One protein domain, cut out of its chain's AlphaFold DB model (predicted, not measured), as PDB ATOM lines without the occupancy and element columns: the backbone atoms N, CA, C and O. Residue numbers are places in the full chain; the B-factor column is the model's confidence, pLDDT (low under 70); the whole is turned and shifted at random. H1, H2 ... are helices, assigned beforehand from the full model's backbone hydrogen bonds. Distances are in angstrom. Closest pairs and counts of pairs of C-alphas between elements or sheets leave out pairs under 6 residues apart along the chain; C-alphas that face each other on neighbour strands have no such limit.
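This is residues 11 to 65 of the 254 residues of the protein "DNA helicase" of hydrothermal vent metagenome (UniProt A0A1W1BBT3). Two helices of equal residue count, H1 and H2, run side by side in opposite directions, and a shorter helix, H3, stands steeply to H2, with the very short H4 bringing the end of the printed part back to H2. H2 is the middle piece, near H1 and H3, but the helices are spaced with few contacts, and the turn at residues 22 to 29 sticks out. The printed part has 55 residues with four named helices, in the order H1, H2, H3, H4, and no named strand; its class is all helix. It is compact, with a radius of gyration of the C-alphas of 11.5 A, and spans 30 by 27 by 16 A.

H1, residues 11 to 24, is close to but not clearly touching H2, residues 30 to 43; their closest C-alphas, of Phe 24 and Leu 30, are 6.6 A apart. They run opposite ways at a shallow tilt of 13 degrees. H3, residues 49 to 58, is close to but not clearly touching H2; their closest C-alphas, of Phe 40 and Tyr 55, are 7.6 A apart. They run opposite ways at a steep tilt of 67 degrees. H4, residues 61 to 64, only just touches H2, with 3 pairs of C-alphas within 8 A, and with residues 32 to 36 of H2 alone; the closest C-alphas, of Lys 35 and Phe 64, are 6.8 A apart. H1 is apart from H3 and H4, and H3 is apart from H4. Every O i to N i+4 pair is within hydrogen-bond range in H1, H2 and H3; H4 is too short for such a pair.

H1 begins at C-alpha 11, (148.308, 166.225, 163.101), and is 19.6 A long. H2 is 20.2 A long and begins at C-alpha 30, (139.094, 149.613, 162.172). H3 is 14.3 A long. H4 ends at C-alpha 64, (130.105, 153.298, 169.559), and is 5.5 A long.

The two C-alphas farthest apart, of Gly 26 and Gln 45, are 31.7 A apart. The printed part has no cut, and its three links are tight. The mean pLDDT of the printed part is 90.4, and no printed residue is under 70.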
ATOM      1  N   GLU A  11     147.372 166.719 164.119       92.75
ATOM      2  CA  GLU A  11     148.308 166.225 163.101       92.75
ATOM      3  C   GLU A  11     149.058 164.956 163.559       92.75
ATOM      4  O   GLU A  11     149.366 164.076 162.752       92.75
ATOM      5  N   ASN A  12     149.358 164.807 164.856       93.81
ATOM      6  CA  ASN A  12     149.926 163.558 165.366       93.81
ATOM      7  C   ASN A  12     148.921 162.401 165.287       93.81
ATOM      8  O   ASN A  12     149.328 161.287 164.948       93.81
ATOM      9  N   PHE A  13     147.638 162.655 165.562       93.56
ATOM     10  CA  PHE A  13     146.577 161.658 165.406       93.56
ATOM     11  C   PHE A  13     146.377 161.277 163.940       93.56
ATOM     12  O   PHE A  13     146.335 160.085 163.650       93.56
ATOM     13  N   ASP A  14     146.361 162.238 163.018       92.69
ATOM     14  CA  ASP A  14     146.239 161.976 161.578       92.69
ATOM     15  C   ASP A  14     147.395 161.115 161.058       92.69
ATOM     16  O   ASP A  14     147.189 160.103 160.382       92.69
ATOM     17  N   ASN A  15     148.631 161.462 161.427       94.06
ATOM     18  CA  ASN A  15     149.812 160.690 161.048       94.06
ATOM     19  C   ASN A  15     149.780 159.268 161.633       94.06
ATOM     20  O   ASN A  15     150.097 158.297 160.940       94.06
ATOM     21  N   ALA A  16     149.376 159.122 162.899       93.69
ATOM     22  CA  ALA A  16     149.206 157.813 163.522       93.69
ATOM     23  C   ALA A  16     148.076 157.010 162.857       93.69
ATOM     24  O   ALA A  16     148.226 155.805 162.638       93.69
ATOM     25  N   TRP A  17     146.978 157.671 162.488       94.25
ATOM     26  CA  TRP A  17     145.839 157.067 161.812       94.25
ATOM     27  C   TRP A  17     146.232 156.488 160.455       94.25
ATOM     28  O   TRP A  17     145.913 155.334 160.196       94.25
ATOM     29  N   GLN A  18     147.017 157.200 159.640       93.81
ATOM     30  CA  GLN A  18     147.514 156.678 158.356       93.81
ATOM     31  C   GLN A  18     148.306 155.368 158.520       93.81
ATOM     32  O   GLN A  18     148.144 154.413 157.753       93.81
ATOM     33  N   ILE A  19     149.140 155.283 159.563       93.19
ATOM     34  CA  ILE A  19     149.906 154.070 159.881       93.19
ATOM     35  C   ILE A  19     148.963 152.940 160.323       93.19
ATOM     36  O   ILE A  19     149.101 151.801 159.867       93.19
ATOM     37  N   ILE A  20     148.003 153.242 161.202       92.06
ATOM     38  CA  ILE A  20     147.021 152.283 161.721       92.06
ATOM     39  C   ILE A  20     146.120 151.761 160.600       92.06
ATOM     40  O   ILE A  20     145.951 150.551 160.483       92.06
ATOM     41  N   GLU A  21     145.584 152.638 159.758       92.12
ATOM     42  CA  GLU A  21     144.729 152.290 158.628       92.12
ATOM     43  C   GLU A  21     145.471 151.372 157.657       92.12
ATOM     44  O   GLU A  21     144.957 150.311 157.301       92.12
ATOM     45  N   SER A  22     146.716 151.704 157.295       90.12
ATOM     46  CA  SER A  22     147.524 150.835 156.437       90.12
ATOM     47  C   SER A  22     147.792 149.475 157.085       90.12
ATOM     48  O   SER A  22     147.762 148.450 156.401       90.12
ATOM     49  N   LYS A  23     148.082 149.450 158.389       88.12
ATOM     50  CA  LYS A  23     148.456 148.230 159.113       88.12
ATOM     51  C   LYS A  23     147.260 147.314 159.397       88.12
ATOM     52  O   LYS A  23     147.392 146.094 159.332       88.12
ATOM     53  N   PHE A  24     146.101 147.889 159.700       88.88
ATOM     54  CA  PHE A  24     144.890 147.191 160.134       88.88
ATOM     55  C   PHE A  24     143.752 147.283 159.110       88.88
ATOM     56  O   PHE A  24     142.602 147.040 159.463       88.88
ATOM     57  N   LYS A  25     144.056 147.566 157.836       88.12
ATOM     58  CA  LYS A  25     143.078 147.722 156.743       88.12
ATOM     59  C   LYS A  25     142.054 146.585 156.640       88.12
ATOM     60  O   LYS A  25     140.906 146.818 156.282       88.12
ATOM     61  N   GLY A  26     142.472 145.351 156.930       85.56
ATOM     62  CA  GLY A  26     141.606 144.164 156.909       85.56
ATOM     63  C   GLY A  26     140.816 143.921 158.201       85.56
ATOM     64  O   GLY A  26     139.985 143.019 158.244       85.56
ATOM     65  N   SER A  27     141.067 144.697 159.258       89.75
ATOM     66  CA  SER A  27     140.418 144.517 160.553       89.75
ATOM     67  C   SER A  27     138.973 144.995 160.508       89.75
ATOM     68  O   SER A  27     138.689 146.159 160.223       89.75
ATOM     69  N   LYS A  28     138.048 144.133 160.928       87.19
ATOM     70  CA  LYS A  28     136.628 144.487 161.074       87.19
ATOM     71  C   LYS A  28     136.373 145.595 162.109       87.19
ATOM     72  O   LYS A  28     135.302 146.191 162.109       87.19
ATOM     73  N   ASN A  29     137.337 145.849 163.000       89.56
ATOM     74  CA  ASN A  29     137.227 146.824 164.087       89.56
ATOM     75  C   ASN A  29     137.874 148.178 163.745       89.56
ATOM     76  O   ASN A  29     137.877 149.066 164.592       89.56
ATOM     77  N   LEU A  30     138.422 148.361 162.537       91.00
ATOM     78  CA  LEU A  30     139.094 149.613 162.172       91.00
ATOM     79  C   LEU A  30     138.141 150.818 162.256       91.00
ATOM     80  O   LEU A  30     138.474 151.824 162.869       91.00
ATOM     81  N   ASN A  31     136.915 150.667 161.751       90.12
ATOM     82  CA  ASN A  31     135.879 151.700 161.842       90.12
ATOM     83  C   ASN A  31     135.484 152.028 163.296       90.12
ATOM     84  O   ASN A  31     135.159 153.164 163.615       90.12
ATOM     85  N   LEU A  32     135.511 151.039 164.197       90.81
ATOM     86  CA  LEU A  32     135.262 151.282 165.621       90.81
ATOM     87  C   LEU A  32     136.364 152.168 166.212       90.81
ATOM     88  O   LEU A  32     136.053 153.143 166.885       90.81
ATOM     89  N   LEU A  33     137.631 151.855 165.931       92.62
ATOM     90  CA  LEU A  33     138.757 152.667 166.391       92.62
ATOM     91  C   LEU A  33     138.677 154.101 165.850       92.62
ATOM     92  O   LEU A  33     138.922 155.031 166.610       92.62
ATOM     93  N   GLN A  34     138.273 154.274 164.587       93.00
ATOM     94  CA  GLN A  34     138.056 155.599 164.006       93.00
ATOM     95  C   GLN A  34     137.051 156.411 164.826       93.00
ATOM     96  O   GLN A  34     137.381 157.482 165.316       93.00
ATOM     97  N   LYS A  35     135.862 155.850 165.088       93.12
ATOM     98  CA  LYS A  35     134.832 156.515 165.901       93.12
ATOM     99  C   LYS A  35     135.318 156.870 167.309       93.12
ATOM    100  O   LYS A  35     134.918 157.896 167.852       93.12
ATOM    101  N   VAL A  36     136.141 156.010 167.916       94.56
ATOM    102  CA  VAL A  36     136.727 156.248 169.244       94.56
ATOM    103  C   VAL A  36     137.667 157.453 169.216       94.56
ATOM    104  O   VAL A  36     137.577 158.294 170.110       94.56
ATOM    105  N   ILE A  37     138.523 157.541 168.194       94.31
ATOM    106  CA  ILE A  37     139.450 158.659 167.987       94.31
ATOM    107  C   ILE A  37     138.676 159.946 167.684       94.31
ATOM    108  O   ILE A  37     138.883 160.942 168.367       94.31
ATOM    109  N   ASP A  38     137.739 159.912 166.736       93.81
ATOM    110  CA  ASP A  38     136.952 161.083 166.331       93.81
ATOM    111  C   ASP A  38     136.196 161.690 167.521       93.81
ATOM    112  O   ASP A  38     136.203 162.904 167.726       93.81
ATOM    113  N   ARG A  39     135.574 160.842 168.353       94.69
ATOM    114  CA  ARG A  39     134.878 161.292 169.563       94.69
ATOM    115  C   ARG A  39     135.840 161.898 170.585       94.69
ATOM    116  O   ARG A  39     135.521 162.934 171.158       94.69
ATOM    117  N   PHE A  40     137.017 161.303 170.782       95.31
ATOM    118  CA  PHE A  40     138.028 161.851 171.688       95.31
ATOM    119  C   PHE A  40     138.504 163.236 171.248       95.31
ATOM    120  O   PHE A  40     138.574 164.140 172.079       95.31
ATOM    121  N   LEU A  41     138.794 163.408 169.955       94.19
ATOM    122  CA  LEU A  41     139.237 164.685 169.393       94.19
ATOM    123  C   LEU A  41     138.151 165.762 169.496       94.19
ATOM    124  O   LEU A  41     138.465 166.917 169.764       94.19
ATOM    125  N   LEU A  42     136.880 165.377 169.337       93.75
ATOM    126  CA  LEU A  42     135.736 166.279 169.466       93.75
ATOM    127  C   LEU A  42     135.465 166.713 170.917       93.75
ATOM    128  O   LEU A  42     135.067 167.853 171.153       93.75
ATOM    129  N   GLU A  43     135.616 165.801 171.880       92.62
ATOM    130  CA  GLU A  43     135.269 166.036 173.289       92.62
ATOM    131  C   GLU A  43     136.432 166.623 174.110       92.62
ATOM    132  O   GLU A  43     136.196 167.221 175.164       92.62
ATOM    133  N   SER A  44     137.678 166.493 173.640       91.25
ATOM    134  CA  SER A  44     138.875 166.909 174.380       91.25
ATOM    135  C   SER A  44     139.417 168.255 173.904       91.25
ATOM    136  O   SER A  44     139.566 168.496 172.711       91.25
ATOM    137  N   GLN A  45     139.771 169.127 174.851       88.25
ATOM    138  CA  GLN A  45     140.424 170.414 174.559       88.25
ATOM    139  C   GLN A  45     141.949 170.288 174.425       88.25
ATOM    140  O   GLN A  45     142.590 171.125 173.796       88.25
ATOM    141  N   GLU A  46     142.525 169.256 175.039       89.62
ATOM    142  CA  GLU A  46     143.956 168.966 175.072       89.62
ATOM    143  C   GLU A  46     144.160 167.472 174.789       89.62
ATOM    144  O   GLU A  46     143.274 166.662 175.069       89.62
ATOM    145  N   TYR A  47     145.318 167.099 174.233       92.19
ATOM    146  CA  TYR A  47     145.601 165.719 173.828       92.19
ATOM    147  C   TYR A  47     146.844 165.162 174.519       92.19
ATOM    148  O   TYR A  47     147.824 164.762 173.883       92.19
ATOM    149  N   TYR A  48     146.827 165.140 175.849       92.75
ATOM    150  CA  TYR A  48     147.881 164.476 176.610       92.75
ATOM    151  C   TYR A  48     147.750 162.950 176.534       92.75
ATOM    152  O   TYR A  48     146.646 162.403 176.556       92.75
ATOM    153  N   LEU A  49     148.883 162.233 176.540       90.06
ATOM    154  CA  LEU A  49     148.887 160.763 176.573       90.06
ATOM    155  C   LEU A  49     148.074 160.214 177.753       90.06
ATOM    156  O   LEU A  49     147.367 159.220 177.620       90.06
ATOM    157  N   SER A  50     148.165 160.862 178.913       90.50
ATOM    158  CA  SER A  50     147.399 160.495 180.106       90.50
ATOM    159  C   SER A  50     145.889 160.637 179.913       90.50
ATOM    160  O   SER A  50     145.157 159.750 180.342       90.50
ATOM    161  N   GLN A  51     145.427 161.691 179.231       92.00
ATOM    162  CA  GLN A  51     144.011 161.887 178.900       92.00
ATOM    163  C   GLN A  51     143.520 160.824 177.923       92.00
ATOM    164  O   GLN A  51     142.468 160.237 178.148       92.00
ATOM    165  N   TRP A  52     144.304 160.515 176.887       92.94
ATOM    166  CA  TRP A  52     143.970 159.440 175.953       92.94
ATOM    167  C   TRP A  52     143.868 158.079 176.655       92.94
ATOM    168  O   TRP A  52     142.906 157.344 176.449       92.94
ATOM    169  N   LEU A  53     144.829 157.747 177.523       92.31
ATOM    170  CA  LEU A  53     144.811 156.493 178.282       92.31
ATOM    171  C   LEU A  53     143.631 156.419 179.258       92.31
ATOM    172  O   LEU A  53     143.006 155.368 179.349       92.31
ATOM    173  N   ALA A  54     143.320 157.513 179.959       91.62
ATOM    174  CA  ALA A  54     142.162 157.582 180.849       91.62
ATOM    175  C   ALA A  54     140.852 157.425 180.066       91.62
ATOM    176  O   ALA A  54     140.017 156.604 180.426       91.62
ATOM    177  N   TYR A  55     140.718 158.127 178.938       93.62
ATOM    178  CA  TYR A  55     139.570 157.991 178.047       93.62
ATOM    179  C   TYR A  55     139.391 156.542 177.573       93.62
ATOM    180  O   TYR A  55     138.299 155.996 177.683       93.62
ATOM    181  N   LEU A  56     140.461 155.879 177.117       92.69
ATOM    182  CA  LEU A  56     140.396 154.475 176.693       92.69
ATOM    183  C   LEU A  56     139.992 153.501 177.814       92.69
ATOM    184  O   LEU A  56     139.407 152.461 177.512       92.69
ATOM    185  N   ASP A  57     140.312 153.808 179.073       89.50
ATOM    186  CA  ASP A  57     139.921 152.996 180.236       89.50
ATOM    187  C   ASP A  57     138.449 153.219 180.630       89.50
ATOM    188  O   ASP A  57     137.773 152.305 181.106       89.50
ATOM    189  N   GLU A  58     137.930 154.425 180.395       88.88
ATOM    190  CA  GLU A  58     136.572 154.819 180.773       88.88
ATOM    191  C   GLU A  58     135.513 154.467 179.722       88.88
ATOM    192  O   GLU A  58     134.364 154.165 180.076       88.88
ATOM    193  N   ILE A  59     135.867 154.502 178.434       90.06
ATOM    194  CA  ILE A  59     134.898 154.277 177.362       90.06
ATOM    195  C   ILE A  59     134.300 152.872 177.399       90.06
ATOM    196  O   ILE A  59     134.956 151.855 177.629       90.06
ATOM    197  N   LYS A  60     133.020 152.807 177.043       85.00
ATOM    198  CA  LYS A  60     132.324 151.553 176.765       85.00
ATOM    199  C   LYS A  60     132.169 151.407 175.266       85.00
ATOM    200  O   LYS A  60     131.546 152.250 174.627       85.00
ATOM    201  N   LEU A  61     132.715 150.333 174.697       82.88
ATOM    202  CA  LEU A  61     132.648 150.086 173.251       82.88
ATOM    203  C   LEU A  61     131.202 150.015 172.736       82.88
ATOM    204  O   LEU A  61     130.953 150.332 171.577       82.88
ATOM    205  N   GLU A  62     130.254 149.654 173.604       74.69
ATOM    206  CA  GLU A  62     128.819 149.679 173.322       74.69
ATOM    207  C   GLU A  62     128.321 151.067 172.888       74.69
ATOM    208  O   GLU A  62     127.459 151.160 172.024       74.69
ATOM    209  N   GLU A  63     128.890 152.156 173.408       79.38
ATOM    210  CA  GLU A  63     128.482 153.523 173.045       79.38
ATOM    211  C   GLU A  63     128.812 153.886 171.590       79.38
ATOM    212  O   GLU A  63     128.263 154.839 171.042       79.38
ATOM    213  N   PHE A  64     129.694 153.117 170.950       83.25
ATOM    214  CA  PHE A  64     130.105 153.298 169.559       83.25
ATOM    215  C   PHE A  64     129.396 152.321 168.609       83.25
ATOM    216  O   PHE A  64     129.588 152.389 167.382       83.25
ATOM    217  N   GLU A  65     128.583 151.406 169.154       72.44
ATOM    218  CA  GLU A  65     127.742 150.530 168.354       72.44
ATOM    219  C   GLU A  65     126.657 151.341 167.651       72.44
ATOM    220  O   GLU A  65     125.993 152.208 168.213       72.44
TER     221      GLU A  65